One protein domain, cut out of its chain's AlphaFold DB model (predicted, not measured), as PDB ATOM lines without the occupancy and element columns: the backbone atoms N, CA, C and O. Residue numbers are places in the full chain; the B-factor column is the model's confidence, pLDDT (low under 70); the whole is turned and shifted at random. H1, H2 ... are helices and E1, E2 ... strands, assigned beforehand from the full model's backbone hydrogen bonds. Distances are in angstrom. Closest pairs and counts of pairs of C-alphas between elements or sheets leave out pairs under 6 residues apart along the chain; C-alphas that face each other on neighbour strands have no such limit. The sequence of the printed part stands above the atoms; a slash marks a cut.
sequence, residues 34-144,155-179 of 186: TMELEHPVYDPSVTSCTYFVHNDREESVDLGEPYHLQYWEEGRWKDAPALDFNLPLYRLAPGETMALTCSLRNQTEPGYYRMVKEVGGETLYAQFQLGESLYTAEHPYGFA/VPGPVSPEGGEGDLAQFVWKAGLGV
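This is residues 34 to 144 and 155 to 179 of the 186 residues of an uncharacterized protein of Pseudoflavonifractor sp. 60 (UniProt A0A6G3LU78). Two sheets stand partly face to face as a loosely formed sandwich, the strongly twisted sheet E5 E4 E8 E9 crossing the smaller sheet E1 E2 E7, with edge strands E1 and E9 close together on one side. The small strand pair E3 and E6 lies by one end of E2, that of Asn 55, and after E9 long stretches with no named element, residues 131 to 144 and 155 to 167 with a cut between them, come before the short helix H1, which only grazes the smaller sheet. The printed part has 136 residues, with nine named strands, E1 to E9, followed by H1; the three sheets are antiparallel. The class is mostly strand, though under half of the residues are in named elements. The whole is compact, with a radius of gyration of the C-alphas of 15.9 A and spans of 46 by 39 by 26 A.

E1, residues 34 to 37, and E2, residues 48 to 55, form a hairpin, with N 36 and O 52 3.1 A apart. E7, residues 97 to 103, is the antiparallel neighbour of E2, with N 51 and O 100 at 2.9 A. E3, residues 61 to 63, and E6, residues 90 to 92, are antiparallel, with N 63 and O 90 at 2.8 A. E4, residues 68 to 73, and E5, residues 76 to 79, form a hairpin, with N 71 and O 78 at 2.9 A. E8, residues 111 to 119, is antiparallel to E4, with N 70 and O 114 at 2.9 A, and forms a hairpin with E9, residues 122 to 130, where N 113 and O 128 are 2.8 A apart. The strands of the two sheets of the sandwich stand at 49 degrees. The closest C-alphas of E1 and E9 are those of Glu 36 and Ala 126, 4.9 A apart. The closest of E3 and E8 are those of Leu 63 and Val 119, 5.5 A. H1, residues 168 to 176, grazes the sheet E1 E2 E7 with residues 173 to 176 and is not on the sheet E5 E4 E8 E9. In H1 every O i to N i+4 pair is within hydrogen-bond range.

E1 begins at C-alpha 34 (77.228, 106.968, 36.789). From first to last C-alpha, E2 measures 23.0 A, E7 19.3 A, E4 16.2 A, E8 25.6 A and E9 25.8 A. E9 ends at C-alpha 130 (64.387, 117.410, 23.520), and H1, 12.2 A long, ends at C-alpha 176 (91.015, 116.753, 29.335).

The C-alphas farthest apart, those of Glu 74 and Pro 156, are 46.9 A apart. Residues 145 to 154 are not printed; C-alphas 144 and 155 are 17.2 A apart across this cut. Of the links printed whole, none is long. The mean pLDDT of the printed part is 91.3, and residue 86 is under 70.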
ATOM      1  N   THR A  34      78.131 105.888  37.195       95.00
ATOM      2  CA  THR A  34      77.228 106.968  36.789       95.00
ATOM      3  C   THR A  34      77.323 107.210  35.292       95.00
ATOM      4  O   THR A  34      78.374 107.022  34.672       95.00
ATOM      5  N   MET A  35      76.189 107.588  34.702       95.50
ATOM      6  CA  MET A  35      76.088 107.976  33.303       95.50
ATOM      7  C   MET A  35      75.213 109.218  33.187       95.50
ATOM      8  O   MET A  35      74.104 109.247  33.712       95.50
ATOM      9  N   GLU A  36      75.698 110.234  32.484       95.94
ATOM     10  CA  GLU A  36      74.978 111.495  32.311       95.94
ATOM     11  C   GLU A  36      75.241 112.105  30.936       95.94
ATOM     12  O   GLU A  36      76.291 111.887  30.330       95.94
ATOM     13  N   LEU A  37      74.267 112.860  30.429       96.19
ATOM     14  CA  LEU A  37      74.433 113.676  29.231       96.19
ATOM     15  C   LEU A  37      75.122 114.989  29.602       96.19
ATOM     16  O   LEU A  37      74.965 115.490  30.711       96.19
ATOM     17  N   GLU A  38      75.831 115.585  28.647       95.50
ATOM     18  CA  GLU A  38      76.514 116.864  28.860       95.50
ATOM     19  C   GLU A  38      75.577 118.014  29.228       95.50
ATOM     20  O   GLU A  38      75.929 118.863  30.051       95.50
ATOM     21  N   HIS A  39      74.385 118.014  28.641       94.81
ATOM     22  CA  HIS A  39      73.325 118.963  28.919       94.81
ATOM     23  C   HIS A  39      72.016 118.227  29.224       94.81
ATOM     24  O   HIS A  39      71.746 117.173  28.638       94.81
ATOM     25  N   PRO A  40      71.173 118.783  30.111       94.94
ATOM     26  CA  PRO A  40      69.883 118.188  30.448       94.94
ATOM     27  C   PRO A  40      68.829 118.388  29.348       94.94
ATOM     28  O   PRO A  40      67.873 117.617  29.275       94.94
ATOM     29  N   VAL A  41      68.986 119.414  28.503       96.62
ATOM     30  CA  VAL A  41      68.034 119.776  27.445       96.62
ATOM     31  C   VAL A  41      68.788 120.115  26.163       96.62
ATOM     32  O   VAL A  41      69.686 120.959  26.173       96.62
ATOM     33  N   TYR A  42      68.391 119.500  25.053       96.38
ATOM     34  CA  TYR A  42      68.903 119.779  23.712       96.38
ATOM     35  C   TYR A  42      67.773 120.241  22.801       96.38
ATOM     36  O   TYR A  42      66.629 119.812  22.957       96.38
ATOM     37  N   ASP A  43      68.103 121.079  21.825       96.56
ATOM     38  CA  ASP A  43      67.157 121.434  20.779       96.56
ATOM     39  C   ASP A  43      66.921 120.233  19.848       96.56
ATOM     40  O   ASP A  43      67.871 119.496  19.557       96.56
ATOM     41  N   PRO A  44      65.692 120.016  19.342       96.00
ATOM     42  CA  PRO A  44      65.409 118.923  18.416       96.00
ATOM     43  C   PRO A  44      66.246 118.901  17.127       96.00
ATOM     44  O   PRO A  44      66.267 117.881  16.441       96.00
ATOM     45  N   SER A  45      66.937 119.989  16.772       94.94
ATOM     46  CA  SER A  45      67.903 119.999  15.664       94.94
ATOM     47  C   SER A  45      69.160 119.163  15.935       94.94
ATOM     48  O   SER A  45      69.834 118.753  14.985       94.94
ATOM     49  N   VAL A  46      69.502 118.895  17.201       93.81
ATOM     50  CA  VAL A  46      70.719 118.170  17.585       93.81
ATOM     51  C   VAL A  46      70.641 116.707  17.144       93.81
ATOM     52  O   VAL A  46      69.724 115.970  17.488       93.81
ATOM     53  N   THR A  47      71.659 116.251  16.414       91.69
ATOM     54  CA  THR A  47      71.719 114.873  15.887       91.69
ATOM     55  C   THR A  47      72.604 113.940  16.710       91.69
ATOM     56  O   THR A  47      72.480 112.715  16.606       91.69
ATOM     57  N   SER A  48      73.471 114.494  17.558       92.25
ATOM     58  CA  SER A  48      74.270 113.759  18.534       92.25
ATOM     59  C   SER A  48      74.651 114.636  19.717       92.25
ATOM     60  O   SER A  48      74.873 115.831  19.546       92.25
ATOM     61  N   CYS A  49      74.824 114.025  20.879       93.12
ATOM     62  CA  CYS A  49      75.232 114.671  22.116       93.12
ATOM     63  C   CYS A  49      76.362 113.891  22.802       93.12
ATOM     64  O   CYS A  49      76.597 112.712  22.518       93.12
ATOM     65  N   THR A  50      77.077 114.556  23.706       95.44
ATOM     66  CA  THR A  50      78.111 113.929  24.533       95.44
ATOM     67  C   THR A  50      77.467 113.302  25.767       95.44
ATOM     68  O   THR A  50      76.580 113.902  26.381       95.44
ATOM     69  N   TYR A  51      77.930 112.117  26.153       95.56
ATOM     70  CA  TYR A  51      77.646 111.532  27.460       95.56
ATOM     71  C   TYR A  51      78.936 111.134  28.164       95.56
ATOM     72  O   TYR A  51      79.951 110.841  27.526       95.56
ATOM     73  N   PHE A  52      78.873 111.104  29.486       96.56
ATOM     74  CA  PHE A  52      79.965 110.727  30.364       96.56
ATOM     75  C   PHE A  52      79.614 109.427  31.068       96.56
ATOM     76  O   PHE A  52      78.473 109.240  31.483       96.56
ATOM     77  N   VAL A  53      80.595 108.539  31.206       95.94
ATOM     78  CA  VAL A  53      80.524 107.408  32.134       95.94
ATOM     79  C   VAL A  53      81.648 107.557  33.139       95.94
ATOM     80  O   VAL A  53      82.803 107.708  32.734       95.94
ATOM     81  N   HIS A  54      81.314 107.505  34.423       96.31
ATOM     82  CA  HIS A  54      82.284 107.551  35.507       96.31
ATOM     83  C   HIS A  54      82.263 106.255  36.314       96.31
ATOM     84  O   HIS A  54      81.204 105.668  36.550       96.31
ATOM     85  N   ASN A  55      83.454 105.814  36.713       97.00
ATOM     86  CA  ASN A  55      83.655 104.598  37.479       97.00
ATOM     87  C   ASN A  55      84.188 104.902  38.879       97.00
ATOM     88  O   ASN A  55      85.392 104.970  39.087       97.00
ATOM     89  N   ASP A  56      83.286 105.013  39.845       96.12
ATOM     90  CA  ASP A  56      83.581 105.129  41.278       96.12
ATOM     91  C   ASP A  56      83.832 103.761  41.955       96.12
ATOM     92  O   ASP A  56      83.995 103.690  43.176       96.12
ATOM     93  N   ARG A  57      83.837 102.649  41.204       94.44
ATOM     94  CA  ARG A  57      84.159 101.317  41.746       94.44
ATOM     95  C   ARG A  57      85.661 101.145  41.957       94.44
ATOM     96  O   ARG A  57      86.480 101.886  41.419       94.44
ATOM     97  N   GLU A  58      86.028 100.119  42.722       95.75
ATOM     98  CA  GLU A  58      87.433  99.750  42.946       95.75
ATOM     99  C   GLU A  58      88.009  98.893  41.804       95.75
ATOM    100  O   GLU A  58      89.227  98.735  41.689       95.75
ATOM    101  N   GLU A  59      87.153  98.354  40.937       95.44
ATOM    102  CA  GLU A  59      87.509  97.555  39.770       95.44
ATOM    103  C   GLU A  59      87.350  98.304  38.438       95.44
ATOM    104  O   GLU A  59      86.575  99.248  38.304       95.44
ATOM    105  N   SER A  60      88.085  97.863  37.412       96.31
ATOM    106  CA  SER A  60      87.867  98.339  36.042       96.31
ATOM    107  C   SER A  60      86.611  97.716  35.435       96.31
ATOM    108  O   SER A  60      86.360  96.524  35.626       96.31
ATOM    109  N   VAL A  61      85.894  98.488  34.622       94.94
ATOM    110  CA  VAL A  61      84.706  98.030  33.889       94.94
ATOM    111  C   VAL A  61      84.915  98.119  32.383       94.94
ATOM    112  O   VAL A  61      85.639  98.984  31.887       94.94
ATOM    113  N   ASP A  62      84.271  97.215  31.647       92.06
ATOM    114  CA  ASP A  62      84.289  97.222  30.189       92.06
ATOM    115  C   ASP A  62      83.044  97.954  29.636       92.06
ATOM    116  O   ASP A  62      81.935  97.855  30.171       92.06
ATOM    117  N   LEU A  63      83.250  98.703  28.550       87.00
ATOM    118  CA  LEU A  63      82.306  99.608  27.890       87.00
ATOM    119  C   LEU A  63      82.329  99.332  26.385       87.00
ATOM    120  O   LEU A  63      83.137  99.906  25.661       87.00
ATOM    121  N   GLY A  64      81.472  98.441  25.897       76.94
ATOM    122  CA  GLY A  64      81.455  98.082  24.469       76.94
ATOM    123  C   GLY A  64      80.077  97.791  23.900       76.94
ATOM    124  O   GLY A  64      79.882  97.930  22.696       76.94
ATOM    125  N   GLU A  65      79.108  97.463  24.752       77.38
ATOM    126  CA  GLU A  65      77.751  97.179  24.298       77.38
ATOM    127  C   GLU A  65      77.089  98.435  23.703       77.38
ATOM    128  O   GLU A  65      77.303  99.555  24.203       77.38
ATOM    129  N   PRO A  66      76.294  98.288  22.628       84.00
ATOM    130  CA  PRO A  66      75.528  99.391  22.072       84.00
ATOM    131  C   PRO A  66      74.536  99.915  23.114       84.00
ATOM    132  O   PRO A  66      73.982  99.166  23.915       84.00
ATOM    133  N   TYR A  67      74.309 101.224  23.101       90.50
ATOM    134  CA  TYR A  67      73.197 101.815  23.836       90.50
ATOM    135  C   TYR A  67      71.947 101.833  22.956       90.50
ATOM    136  O   TYR A  67      72.030 101.786  21.726       90.50
ATOM    137  N   HIS A  68      70.789 101.965  23.590       92.00
ATOM    138  CA  HIS A  68      69.541 102.308  22.917       92.00
ATOM    139  C   HIS A  68      68.907 103.530  23.577       92.00
ATOM    140  O   HIS A  68      69.279 103.929  24.683       92.00
ATOM    141  N   LEU A  69      67.975 104.153  22.860       94.62
ATOM    142  CA  LEU A  69      67.203 105.283  23.357       94.62
ATOM    143  C   LEU A  69      65.795 104.822  23.704       94.62
ATOM    144  O   LEU A  69      65.213 103.986  23.014       94.62
ATOM    145  N   GLN A  70      65.243 105.419  24.749       95.81
ATOM    146  CA  GLN A  70      63.837 105.308  25.090       95.81
ATOM    147  C   GLN A  70      63.231 106.698  25.197       95.81
ATOM    148  O   GLN A  70      63.919 107.645  25.574       95.81
ATOM    149  N   TYR A  71      61.950 106.809  24.871       95.62
ATOM    150  CA  TYR A  71      61.171 108.031  25.013       95.62
ATOM    151  C   TYR A  71      60.023 107.802  25.995       95.62
ATOM    152  O   TYR A  71      59.511 106.684  26.135       95.62
ATOM    153  N   TRP A  72      59.674 108.845  26.736       95.88
ATOM    154  CA  TRP A  72      58.573 108.818  27.685       95.88
ATOM    155  C   TRP A  72      57.276 109.151  26.962       95.88
ATOM    156  O   TRP A  72      57.198 110.179  26.297       95.88
ATOM    157  N   GLU A  73      56.285 108.274  27.076       94.44
ATOM    158  CA  GLU A  73      54.960 108.491  26.500       94.44
ATOM    159  C   GLU A  73      53.930 107.651  27.267       94.44
ATOM    160  O   GLU A  73      54.175 106.482  27.587       94.44
ATOM    161  N   GLU A  74      52.762 108.221  27.560       92.44
ATOM    162  CA  GLU A  74      51.664 107.564  28.285       92.44
ATOM    163  C   GLU A  74      52.084 107.019  29.666       92.44
ATOM    164  O   GLU A  74      51.619 105.967  30.115       92.44
ATOM    165  N   GLY A  75      52.984 107.729  30.356       92.62
ATOM    166  CA  GLY A  75      53.428 107.369  31.706       92.62
ATOM    167  C   GLY A  75      54.361 106.155  31.766       92.62
ATOM    168  O   GLY A  75      54.451 105.507  32.812       92.62
ATOM    169  N   ARG A  76      55.026 105.810  30.657       95.19
ATOM    170  CA  ARG A  76      56.009 104.722  30.588       95.19
ATOM    171  C   ARG A  76      57.107 105.006  29.565       95.19
ATOM    172  O   ARG A  76      56.905 105.735  28.601       95.19
ATOM    173  N   TRP A  77      58.246 104.346  29.746       96.81
ATOM    174  CA  TRP A  77      59.321 104.328  28.759       96.81
ATOM    175  C   TRP A  77      58.987 103.383  27.598       96.81
ATOM    176  O   TRP A  77      58.523 102.259  27.817       96.81
ATOM    177  N   LYS A  78      59.224 103.840  26.369       95.94
ATOM    178  CA  LYS A  78      59.080 103.070  25.127       95.94
ATOM    179  C   LYS A  78      60.397 103.088  24.359       95.94
ATOM    180  O   LYS A  78      61.069 104.113  24.322       95.94
ATOM    181  N   ASP A  79      60.754 101.965  23.740       94.31
ATOM    182  CA  ASP A  79      61.966 101.873  22.924       94.31
ATOM    183  C   ASP A  79      61.844 102.713  21.654       94.31
ATOM    184  O   ASP A  79      60.894 102.575  20.878       94.31
ATOM    185  N   ALA A  80      62.837 103.572  21.430       91.19
ATOM    186  CA  ALA A  80      63.022 104.224  20.148       91.19
ATOM    187  C   ALA A  80      63.505 103.195  19.105       91.19
ATOM    188  O   ALA A  80      64.046 102.144  19.466       91.19
ATOM    189  N   PRO A  81      63.347 103.475  17.799       85.81
ATOM    190  CA  PRO A  81      63.881 102.620  16.747       85.81
ATOM    191  C   PRO A  81      65.351 102.257  16.986       85.81
ATOM    192  O   PRO A  81      66.178 103.131  17.251       85.81
ATOM    193  N   ALA A  82      65.654 100.960  16.871       77.88
ATOM    194  CA  ALA A  82      66.984 100.432  17.126       77.88
ATOM    195  C   ALA A  82      68.037 101.133  16.263       77.88
ATOM    196  O   ALA A  82      67.841 101.406  15.075       77.88
ATOM    197  N   LEU A  83      69.176 101.389  16.887       75.06
ATOM    198  CA  LEU A  83      70.318 101.999  16.243       75.06
ATOM    199  C   LEU A  83      71.333 100.897  15.937       75.06
ATOM    200  O   LEU A  83      71.698 100.123  16.818       75.06
ATOM    201  N   ASP A  84      71.773 100.816  14.686       71.00
ATOM    202  CA  ASP A  84      72.837  99.891  14.298       71.00
ATOM    203  C   ASP A  84      74.197 100.548  14.563       71.00
ATOM    204  O   ASP A  84      74.491 101.624  14.019       71.00
ATOM    205  N   PHE A  85      74.997  99.921  15.426       70.94
ATOM    206  CA  PHE A  85      76.309 100.401  15.835       70.94
ATOM    207  C   PHE A  85      77.307  99.256  15.954       70.94
ATOM    208  O   PHE A  85      77.006  98.197  16.493       70.94
ATOM    209  N   ASN A  86      78.544  99.540  15.554       68.75
ATOM    210  CA  ASN A  86      79.713  98.793  15.995       68.75
ATOM    211  C   ASN A  86      80.549  99.739  16.852       68.75
ATOM    212  O   ASN A  86      81.230 100.615  16.316       68.75
ATOM    213  N   LEU A  87      80.449  99.601  18.174       73.25
ATOM    214  CA  LEU A  87      81.276 100.365  19.101       73.25
ATOM    215  C   LEU A  87      82.519  99.545  19.464       73.25
ATOM    216  O   LEU A  87      82.410  98.338  19.691       73.25
ATOM    217  N   PRO A  88      83.711 100.160  19.502       81.81
ATOM    218  CA  PRO A  88      84.876  99.490  20.054       81.81
ATOM    219  C   PRO A  88      84.670  99.239  21.554       81.81
ATOM    220  O   PRO A  88      84.007 100.010  22.246       81.81
ATOM    221  N   LEU A  89      85.256  98.149  22.047       85.50
ATOM    222  CA  LEU A  89      85.285  97.842  23.471       85.50
ATOM    223  C   LEU A  89      86.335  98.720  24.155       85.50
ATOM    224  O   LEU A  89      87.522  98.643  23.832       85.50
ATOM    225  N   TYR A  90      85.895  99.519  25.115       89.62
ATOM    226  CA  TYR A  90      86.750 100.304  25.993       89.62
ATOM    227  C   TYR A  90      86.838  99.661  27.373       89.62
ATOM    228  O   TYR A  90      85.947  98.918  27.783       89.62
ATOM    229  N   ARG A  91      87.901  99.994  28.104       93.50
ATOM    230  CA  ARG A  91      88.062  99.665  29.517       93.50
ATOM    231  C   ARG A  91      88.243 100.953  30.301       93.50
ATOM    232  O   ARG A  91      89.087 101.758  29.926       93.50
ATOM    233  N   LEU A  92      87.469 101.109  31.368       95.31
ATOM    234  CA  LEU A  92      87.487 102.267  32.254       95.31
ATOM    235  C   LEU A  92      88.014 101.846  33.622       95.31
ATOM    236  O   LEU A  92      87.450 100.948  34.253       95.31
ATOM    237  N   ALA A  93      89.121 102.436  34.061       97.00
ATOM    238  CA  ALA A  93      89.732 102.116  35.343       97.00
ATOM    239  C   ALA A  93      88.972 102.774  36.518       97.00
ATOM    240  O   ALA A  93      88.122 103.638  36.300       97.00
ATOM    241  N   PRO A  94      89.248 102.360  37.767       97.69
ATOM    242  CA  PRO A  94      88.747 103.036  38.963       97.69
ATOM    243  C   PRO A  94      89.061 104.536  38.970       97.69
ATOM    244  O   PRO A  94      90.198 104.937  38.716       97.69
ATOM    245  N   GLY A  95      88.063 105.352  39.293       96.88
ATOM    246  CA  GLY A  95      88.123 106.813  39.352       96.88
ATOM    247  C   GLY A  95      88.165 107.521  37.994       96.88
ATOM    248  O   GLY A  95      88.268 108.748  37.958       96.88
ATOM    249  N   GLU A  96      88.117 106.795  36.874       96.88
ATOM    250  CA  GLU A  96      88.163 107.406  35.547       96.88
ATOM    251  C   GLU A  96      86.777 107.824  35.051       96.88
ATOM    252  O   GLU A  96      85.759 107.181  35.317       96.88
ATOM    253  N   THR A  97      86.765 108.892  34.255       97.19
ATOM    254  CA  THR A  97      85.630 109.277  33.416       97.19
ATOM    255  C   THR A  97      86.015 109.105  31.958       97.19
ATOM    256  O   THR A  97      87.115 109.480  31.555       97.19
ATOM    257  N   MET A  98      85.088 108.608  31.146       95.25
ATOM    258  CA  MET A  98      85.212 108.626  29.694       95.25
ATOM    259  C   MET A  98      84.039 109.374  29.074       95.25
ATOM    260  O   MET A  98      82.888 109.170  29.462       95.25
ATOM    261  N   ALA A  99      84.345 110.226  28.099       95.62
ATOM    262  CA  ALA A  99      83.354 110.893  27.274       95.62
ATOM    263  C   ALA A  99      83.142 110.123  25.968       95.62
ATOM    264  O   ALA A  99      84.092 109.661  25.333       95.62
ATOM    265  N   LEU A 100      81.883 109.976  25.571       93.06
ATOM    266  CA  LEU A 100      81.453 109.212  24.407       93.06
ATOM    267  C   LEU A 100      80.320 109.958  23.691       93.06
ATOM    268  O   LEU A 100      79.686 110.854  24.244       93.06
ATOM    269  N   THR A 101      80.043 109.573  22.446       91.50
ATOM    270  CA  THR A 101      78.988 110.199  21.638       91.50
ATOM    271  C   THR A 101      77.721 109.350  21.617       91.50
ATOM    272  O   THR A 101      77.744 108.176  21.235       91.50
ATOM    273  N   CYS A 102      76.601 109.967  21.981       91.62
ATOM    274  CA  CYS A 102      75.255 109.464  21.764       91.62
ATOM    275  C   CYS A 102      74.702 110.071  20.468       91.62
ATOM    276  O   CYS A 102      74.699 111.280  20.280       91.62
ATOM    277  N   SER A 103      74.232 109.237  19.551       91.38
ATOM    278  CA  SER A 103      73.598 109.626  18.300       91.38
ATOM    279  C   SER A 103      72.091 109.617  18.508       91.38
ATOM    280  O   SER A 103      71.495 108.559  18.703       91.38
ATOM    281  N   LEU A 104      71.470 110.780  18.354       89.06
ATOM    282  CA  LEU A 104      70.021 110.966  18.398       89.06
ATOM    283  C   LEU A 104      69.368 110.651  17.040       89.06
ATOM    284  O   LEU A 104      68.186 110.328  16.972       89.06
ATOM    285  N   ARG A 105      70.150 110.651  15.947       79.12
ATOM    286  CA  ARG A 105      69.680 110.405  14.567       79.12
ATOM    287  C   ARG A 105      68.436 111.243  14.232       79.12
ATOM    288  O   ARG A 105      68.547 112.451  14.101       79.12
ATOM    289  N   ASN A 106      67.285 110.586  14.070       77.94
ATOM    290  CA  ASN A 106      66.014 111.188  13.668       77.94
ATOM    291  C   ASN A 106      65.085 111.453  14.866       77.94
ATOM    292  O   ASN A 106      63.921 111.789  14.651       77.94
ATOM    293  N   GLN A 107      65.551 111.255  16.107       86.00
ATOM    294  CA  GLN A 107      64.792 111.662  17.290       86.00
ATOM    295  C   GLN A 107      64.739 113.190  17.311       86.00
ATOM    296  O   GLN A 107      65.705 113.847  17.677       86.00
ATOM    297  N   THR A 108      63.623 113.725  16.828       86.75
ATOM    298  CA  THR A 108      63.382 115.162  16.618       86.75
ATOM    299  C   THR A 108      62.068 115.605  17.258       86.75
ATOM    300  O   THR A 108      61.695 116.771  17.185       86.75
ATOM    301  N   GLU A 109      61.355 114.679  17.898       92.94
ATOM    302  CA  GLU A 109      60.117 114.997  18.591       92.94
ATOM    303  C   GLU A 109      60.455 115.552  19.980       92.94
ATOM    304  O   GLU A 109      61.237 114.941  20.713       92.94
ATOM    305  N   PRO A 110      59.909 116.714  20.369       95.31
ATOM    306  CA  PRO A 110      60.081 117.221  21.721       95.31
ATOM    307  C   PRO A 110      59.526 116.244  22.762       95.31
ATOM    308  O   PRO A 110      58.438 115.695  22.594       95.31
ATOM    309  N   GLY A 111      60.241 116.060  23.868       95.19
ATOM    310  CA  GLY A 111      59.836 115.127  24.915       95.19
ATOM    311  C   GLY A 111      60.983 114.695  25.818       95.19
ATOM    312  O   GLY A 111      62.120 115.144  25.667       95.19
ATOM    313  N   TYR A 112      60.671 113.816  26.770       96.88
ATOM    314  CA  TYR A 112      61.676 113.211  27.639       96.88
ATOM    315  C   TYR A 112      62.230 111.941  27.012       96.88
ATOM    316  O   TYR A 112      61.488 111.077  26.542       96.88
ATOM    317  N   TYR A 113      63.545 111.814  27.084       96.19
ATOM    318  CA  TYR A 113      64.297 110.687  26.575       96.19
ATOM    319  C   TYR A 113      65.224 110.154  27.660       96.19
ATOM    320  O   TYR A 113      65.601 110.864  28.594       96.19
ATOM    321  N   ARG A 114      65.630 108.896  27.518       96.69
ATOM    322  CA  ARG A 114      66.768 108.356  28.253       96.69
ATOM    323  C   ARG A 114      67.632 107.488  27.363       96.69
ATOM    324  O   ARG A 114      67.132 106.754  26.509       96.69
ATOM    325  N   MET A 115      68.933 107.567  27.586       95.19
ATOM    326  CA  MET A 115      69.894 106.613  27.062       95.19
ATOM    327  C   MET A 115      70.001 105.432  28.025       95.19
ATOM    328  O   MET A 115      70.108 105.639  29.230       95.19
ATOM    329  N   VAL A 116      69.984 104.212  27.487       94.62
ATOM    330  CA  VAL A 116      70.106 102.961  28.244       94.62
ATOM    331  C   VAL A 116      71.336 102.210  27.752       94.62
ATOM    332  O   VAL A 116      71.465 101.963  26.548       94.62
ATOM    333  N   LYS A 117      72.247 101.847  28.660       92.38
ATOM    334  CA  LYS A 117      73.512 101.191  28.307       92.38
ATOM    335  C   LYS A 117      73.949 100.189  29.369       92.38
ATOM    336  O   LYS A 117      73.911 100.501  30.550       92.38
ATOM    337  N   GLU A 118      74.453  99.041  28.930       91.56
ATOM    338  CA  GLU A 118      75.144  98.089  29.804       91.56
ATOM    339  C   GLU A 118      76.611  98.489  30.009       91.56
ATOM    340  O   GLU A 118      77.355  98.709  29.044       91.56
ATOM    341  N   VAL A 119      77.033  98.566  31.271       91.81
ATOM    342  CA  VAL A 119      78.401  98.893  31.689       91.81
ATOM    343  C   VAL A 119      78.795  97.984  32.842       91.81
ATOM    344  O   VAL A 119      78.147  97.984  33.882       91.81
ATOM    345  N   GLY A 120      79.854  97.185  32.677       88.44
ATOM    346  CA  GLY A 120      80.310  96.293  33.751       88.44
ATOM    347  C   GLY A 120      79.258  95.282  34.241       88.44
ATOM    348  O   GLY A 120      79.353  94.826  35.377       88.44
ATOM    349  N   GLY A 121      78.274  94.937  33.400       87.50
ATOM    350  CA  GLY A 121      77.164  94.038  33.742       87.50
ATOM    351  C   GLY A 121      75.955  94.713  34.396       87.50
ATOM    352  O   GLY A 121      75.075  93.998  34.865       87.50
ATOM    353  N   GLU A 122      75.930  96.046  34.438       90.75
ATOM    354  CA  GLU A 122      74.847  96.847  35.005       90.75
ATOM    355  C   GLU A 122      74.191  97.726  33.946       90.75
ATOM    356  O   GLU A 122      74.876  98.323  33.105       90.75
ATOM    357  N   THR A 123      72.877  97.907  34.057       93.56
ATOM    358  CA  THR A 123      72.139  98.847  33.217       93.56
ATOM    359  C   THR A 123      72.233 100.260  33.787       93.56
ATOM    360  O   THR A 123      71.676 100.556  34.841       93.56
ATOM    361  N   LEU A 124      72.873 101.169  33.056       95.19
ATOM    362  CA  LEU A 124      72.896 102.594  33.368       95.19
ATOM    363  C   LEU A 124      71.878 103.361  32.530       95.19
ATOM    364  O   LEU A 124      71.612 103.028  31.368       95.19
ATOM    365  N   TYR A 125      71.381 104.447  33.115       95.94
ATOM    366  CA  TYR A 125      70.429 105.355  32.495       95.94
ATOM    367  C   TYR A 125      70.931 106.792  32.542       95.94
ATOM    368  O   TYR A 125      71.498 107.218  33.543       95.94
ATOM    369  N   ALA A 126      70.671 107.546  31.478       96.38
ATOM    370  CA  ALA A 126      70.903 108.984  31.459       96.38
ATOM    371  C   ALA A 126      69.711 109.690  30.808       96.38
ATOM    372  O   ALA A 126      69.483 109.555  29.602       96.38
ATOM    373  N   GLN A 127      68.923 110.398  31.623       96.44
ATOM    374  CA  GLN A 127      67.738 111.132  31.177       96.44
ATOM    375  C   GLN A 127      68.114 112.495  30.599       96.44
ATOM    376  O   GLN A 127      69.023 113.161  31.091       96.44
ATOM    377  N   PHE A 128      67.381 112.918  29.577       96.50
ATOM    378  CA  PHE A 128      67.485 114.243  28.978       96.50
ATOM    379  C   PHE A 128      66.163 114.629  28.308       96.50
ATOM    380  O   PHE A 128      65.239 113.819  28.190       96.50
ATOM    381  N   GLN A 129      66.069 115.872  27.854       96.81
ATOM    382  CA  GLN A 129      64.913 116.383  27.132       96.81
ATOM    383  C   GLN A 129      65.306 116.881  25.739       96.81
ATOM    384  O   GLN A 129      66.355 117.503  25.566       96.81
ATOM    385  N   LEU A 130      64.427 116.645  24.764       96.44
ATOM    386  CA  LEU A 130      64.387 117.410  23.520       96.44
ATOM    387  C   LEU A 130      63.340 118.519  23.656       96.44
ATOM    388  O   LEU A 130      62.177 118.248  23.965       96.44
ATOM    389  N   GLY A 131      63.751 119.770  23.479       96.12
ATOM    390  CA  GLY A 131      62.908 120.944  23.702       96.12
ATOM    391  C   GLY A 131      63.661 122.247  23.451       96.12
ATOM    392  O   GLY A 131      64.737 122.237  22.875       96.12
ATOM    393  N   GLU A 132      63.107 123.379  23.881       95.00
ATOM    394  CA  GLU A 132      63.786 124.672  23.739       95.00
ATOM    395  C   GLU A 132      65.134 124.664  24.481       95.00
ATOM    396  O   GLU A 132      65.189 124.404  25.685       95.00
ATOM    397  N   SER A 133      66.223 124.915  23.752       94.81
ATOM    398  CA  SER A 133      67.584 124.869  24.285       94.81
ATOM    399  C   SER A 133      68.514 125.814  23.530       94.81
ATOM    400  O   SER A 133      68.339 126.061  22.339       94.81
ATOM    401  N   LEU A 134      69.549 126.296  24.222       93.19
ATOM    402  CA  LEU A 134      70.673 126.999  23.597       93.19
ATOM    403  C   LEU A 134      71.551 126.039  22.781       93.19
ATOM    404  O   LEU A 134      72.221 126.457  21.841       93.19
ATOM    405  N   TYR A 135      71.544 124.751  23.135       94.12
ATOM    406  CA  TYR A 135      72.354 123.717  22.502       94.12
ATOM    407  C   TYR A 135      71.631 123.190  21.262       94.12
ATOM    408  O   TYR A 135      70.782 122.301  21.353       94.12
ATOM    409  N   THR A 136      71.966 123.764  20.106       94.44
ATOM    410  CA  THR A 136      71.377 123.430  18.799       94.44
ATOM    411  C   THR A 136      72.412 122.812  17.860       94.44
ATOM    412  O   THR A 136      73.606 122.791  18.157       94.44
ATOM    413  N   ALA A 137      71.983 122.321  16.693       92.56
ATOM    414  CA  ALA A 137      72.922 121.865  15.664       92.56
ATOM    415  C   ALA A 137      73.864 122.975  15.159       92.56
ATOM    416  O   ALA A 137      75.006 122.690  14.801       92.56
ATOM    417  N   GLU A 138      73.393 124.223  15.121       91.88
ATOM    418  CA  GLU A 138      74.190 125.386  14.704       91.88
ATOM    419  C   GLU A 138      75.051 125.927  15.854       91.88
ATOM    420  O   GLU A 138      76.181 126.362  15.632       91.88
ATOM    421  N   HIS A 139      74.549 125.827  17.089       91.50
ATOM    422  CA  HIS A 139      75.199 126.304  18.308       91.50
ATOM    423  C   HIS A 139      75.404 125.151  19.307       91.50
ATOM    424  O   HIS A 139      74.795 125.145  20.379       91.50
ATOM    425  N   PRO A 140      76.281 124.170  19.013       89.19
ATOM    426  CA  PRO A 140      76.445 122.977  19.851       89.19
ATOM    427  C   PRO A 140      76.975 123.280  21.261       89.19
ATOM    428  O   PRO A 140      76.840 122.452  22.152       89.19
ATOM    429  N   TYR A 141      77.545 124.472  21.475       88.75
ATOM    430  CA  TYR A 141      78.038 124.943  22.776       88.75
ATOM    431  C   TYR A 141      77.228 126.123  23.326       88.75
ATOM    432  O   TYR A 141      77.712 126.831  24.200       88.75
ATOM    433  N   GLY A 142      76.044 126.399  22.771       89.75
ATOM    434  CA  GLY A 142      75.128 127.434  23.261       89.75
ATOM    435  C   GLY A 142      75.515 128.888  22.967       89.75
ATOM    436  O   GLY A 142      74.780 129.802  23.330       89.75
ATOM    437  N   PHE A 143      76.651 129.138  22.315       88.44
ATOM    438  CA  PHE A 143      77.101 130.493  22.003       88.44
ATOM    439  C   PHE A 143      76.624 130.957  20.627       88.44
ATOM    440  O   PHE A 143      77.068 130.423  19.614       88.44
ATOM    441  N   ALA A 144      75.833 132.031  20.593       82.88
ATOM    442  CA  ALA A 144      75.578 132.792  19.370       82.88
ATOM    443  C   ALA A 144      76.843 133.548  18.898       82.88
ATOM    444  O   ALA A 144      77.696 133.879  19.737       82.88
ATOM    445  N   VAL A 155      81.236 140.848  32.733       81.88
ATOM    446  CA  VAL A 155      81.669 139.885  33.756       81.88
ATOM    447  C   VAL A 155      83.164 139.625  33.574       81.88
ATOM    448  O   VAL A 155      83.575 139.201  32.503       81.88
ATOM    449  N   PRO A 156      84.022 139.849  34.577       81.19
ATOM    450  CA  PRO A 156      85.440 139.560  34.421       81.19
ATOM    451  C   PRO A 156      85.676 138.043  34.324       81.19
ATOM    452  O   PRO A 156      85.435 137.322  35.288       81.19
ATOM    453  N   GLY A 157      86.219 137.569  33.196       85.00
ATOM    454  CA  GLY A 157      86.686 136.188  33.040       85.00
ATOM    455  C   GLY A 157      85.796 135.304  32.152       85.00
ATOM    456  O   GLY A 157      85.287 135.781  31.137       85.00
ATOM    457  N   PRO A 158      85.700 133.989  32.435       88.81
ATOM    458  CA  PRO A 158      84.920 133.068  31.616       88.81
ATOM    459  C   PRO A 158      83.430 133.406  31.656       88.81
ATOM    460  O   PRO A 158      82.893 133.783  32.695       88.81
ATOM    461  N   VAL A 159      82.757 133.207  30.527       88.00
ATOM    462  CA  VAL A 159      81.323 133.462  30.363       88.00
ATOM    463  C   VAL A 159      80.622 132.181  29.947       88.00
ATOM    464  O   VAL A 159      81.065 131.515  29.009       88.00
ATOM    465  N   SER A 160      79.528 131.854  30.629       87.56
ATOM    466  CA  SER A 160      78.638 130.747  30.274       87.56
ATOM    467  C   SER A 160      77.768 131.112  29.061       87.56
ATOM    468  O   SER A 160      77.470 132.295  28.874       87.56
ATOM    469  N   PRO A 161      77.305 130.149  28.245       84.94
ATOM    470  CA  PRO A 161      76.349 130.407  27.160       84.94
ATOM    471  C   PRO A 161      75.105 131.202  27.586       84.94
ATOM    472  O   PRO A 161      74.586 132.014  26.827       84.94
ATOM    473  N   GLU A 162      74.682 131.039  28.836       83.50
ATOM    474  CA  GLU A 162      73.547 131.713  29.464       83.50
ATOM    475  C   GLU A 162      73.849 133.175  29.877       83.50
ATOM    476  O   GLU A 162      72.989 133.854  30.435       83.50
ATOM    477  N   GLY A 163      75.064 133.679  29.620       80.00
ATOM    478  CA  GLY A 163      75.465 135.075  29.849       80.00
ATOM    479  C   GLY A 163      75.987 135.402  31.256       80.00
ATOM    480  O   GLY A 163      76.200 136.576  31.560       80.00
ATOM    481  N   GLY A 164      76.192 134.394  32.110       83.88
ATOM    482  CA  GLY A 164      76.752 134.527  33.463       83.88
ATOM    483  C   GLY A 164      78.234 134.144  33.566       83.88
ATOM    484  O   GLY A 164      78.884 133.885  32.556       83.88
ATOM    485  N   GLU A 165      78.757 134.079  34.795       87.38
ATOM    486  CA  GLU A 165      80.109 133.564  35.071       87.38
ATOM    487  C   GLU A 165      80.213 132.100  34.616       87.38
ATOM    488  O   GLU A 165      79.399 131.258  34.992       87.38
ATOM    489  N   GLY A 166      81.183 131.818  33.749       86.62
ATOM    490  CA  GLY A 166      81.461 130.477  33.244       86.62
ATOM    491  C   GLY A 166      82.382 129.687  34.172       86.62
ATOM    492  O   GLY A 166      83.134 130.250  34.965       86.62
ATOM    493  N   ASP A 167      82.380 128.362  34.032       89.88
ATOM    494  CA  ASP A 167      83.220 127.478  34.842       89.88
ATOM    495  C   ASP A 167      84.488 127.049  34.081       89.88
ATOM    496  O   ASP A 167      84.479 126.170  33.212       89.88
ATOM    497  N   LEU A 168      85.622 127.670  34.427       90.88
ATOM    498  CA  LEU A 168      86.925 127.311  33.861       90.88
ATOM    499  C   LEU A 168      87.352 125.883  34.237       90.88
ATOM    500  O   LEU A 168      87.999 125.213  33.431       90.88
ATOM    501  N   ALA A 169      87.019 125.411  35.440       92.50
ATOM    502  CA  ALA A 169      87.369 124.062  35.869       92.50
ATOM    503  C   ALA A 169      86.600 123.026  35.042       92.50
ATOM    504  O   ALA A 169      87.198 122.055  34.575       92.50
ATOM    505  N   GLN A 170      85.317 123.281  34.776       89.88
ATOM    506  CA  GLN A 170      84.511 122.452  33.882       89.88
ATOM    507  C   GLN A 170      85.092 122.424  32.461       89.88
ATOM    508  O   GLN A 170      85.213 121.346  31.879       89.88
ATOM    509  N   PHE A 171      85.502 123.577  31.915       91.75
ATOM    510  CA  PHE A 171      86.161 123.635  30.606       91.75
ATOM    511  C   PHE A 171      87.439 122.785  30.569       91.75
ATOM    512  O   PHE A 171      87.605 121.960  29.673       91.75
ATOM    513  N   VAL A 172      88.329 122.942  31.556       94.12
ATOM    514  CA  VAL A 172      89.589 122.181  31.628       94.12
ATOM    515  C   VAL A 172      89.325 120.680  31.761       94.12
ATOM    516  O   VAL A 172      89.994 119.883  31.104       94.12
ATOM    517  N   TRP A 173      88.340 120.290  32.571       94.31
ATOM    518  CA  TRP A 173      87.947 118.894  32.738       94.31
ATOM    519  C   TRP A 173      87.415 118.290  31.430       94.31
ATOM    520  O   TRP A 173      87.937 117.269  30.981       94.31
ATOM    521  N   LYS A 174      86.470 118.958  30.752       93.75
ATOM    522  CA  LYS A 174      85.932 118.521  29.450       93.75
ATOM    523  C   LYS A 174      87.023 118.429  28.380       93.75
ATOM    524  O   LYS A 174      87.112 117.422  27.676       93.75
ATOM    525  N   ALA A 175      87.895 119.433  28.301       93.88
ATOM    526  CA  ALA A 175      89.029 119.432  27.383       93.88
ATOM    527  C   ALA A 175      89.989 118.259  27.656       93.88
ATOM    528  O   ALA A 175      90.473 117.629  26.714       93.88
ATOM    529  N   GLY A 176      90.224 117.919  28.929       95.06
ATOM    530  CA  GLY A 176      91.015 116.753  29.335       95.06
ATOM    531  C   GLY A 176      90.411 115.411  28.902       95.06
ATOM    532  O   GLY A 176      91.154 114.467  28.642       95.06
ATOM    533  N   LEU A 177      89.086 115.346  28.755       95.62
ATOM    534  CA  LEU A 177      88.354 114.189  28.228       95.62
ATOM    535  C   LEU A 177      88.260 114.176  26.691       95.62
ATOM    536  O   LEU A 177      87.662 113.265  26.121       95.62
ATOM    537  N   GLY A 178      88.823 115.179  26.011       94.50
ATOM    538  CA  GLY A 178      88.718 115.333  24.559       94.50
ATOM    539  C   GLY A 178      87.328 115.765  24.081       94.50
ATOM    540  O   GLY A 178      87.040 115.645  22.891       94.50
ATOM    541  N   VAL A 179      86.473 116.263  24.981       93.69
ATOM    542  CA  VAL A 179      85.146 116.776  24.626       93.69
ATOM    543  C   VAL A 179      85.300 118.126  23.933       93.69
ATOM    544  O   VAL A 179      85.909 119.039  24.507       93.69
TER     545      VAL A 179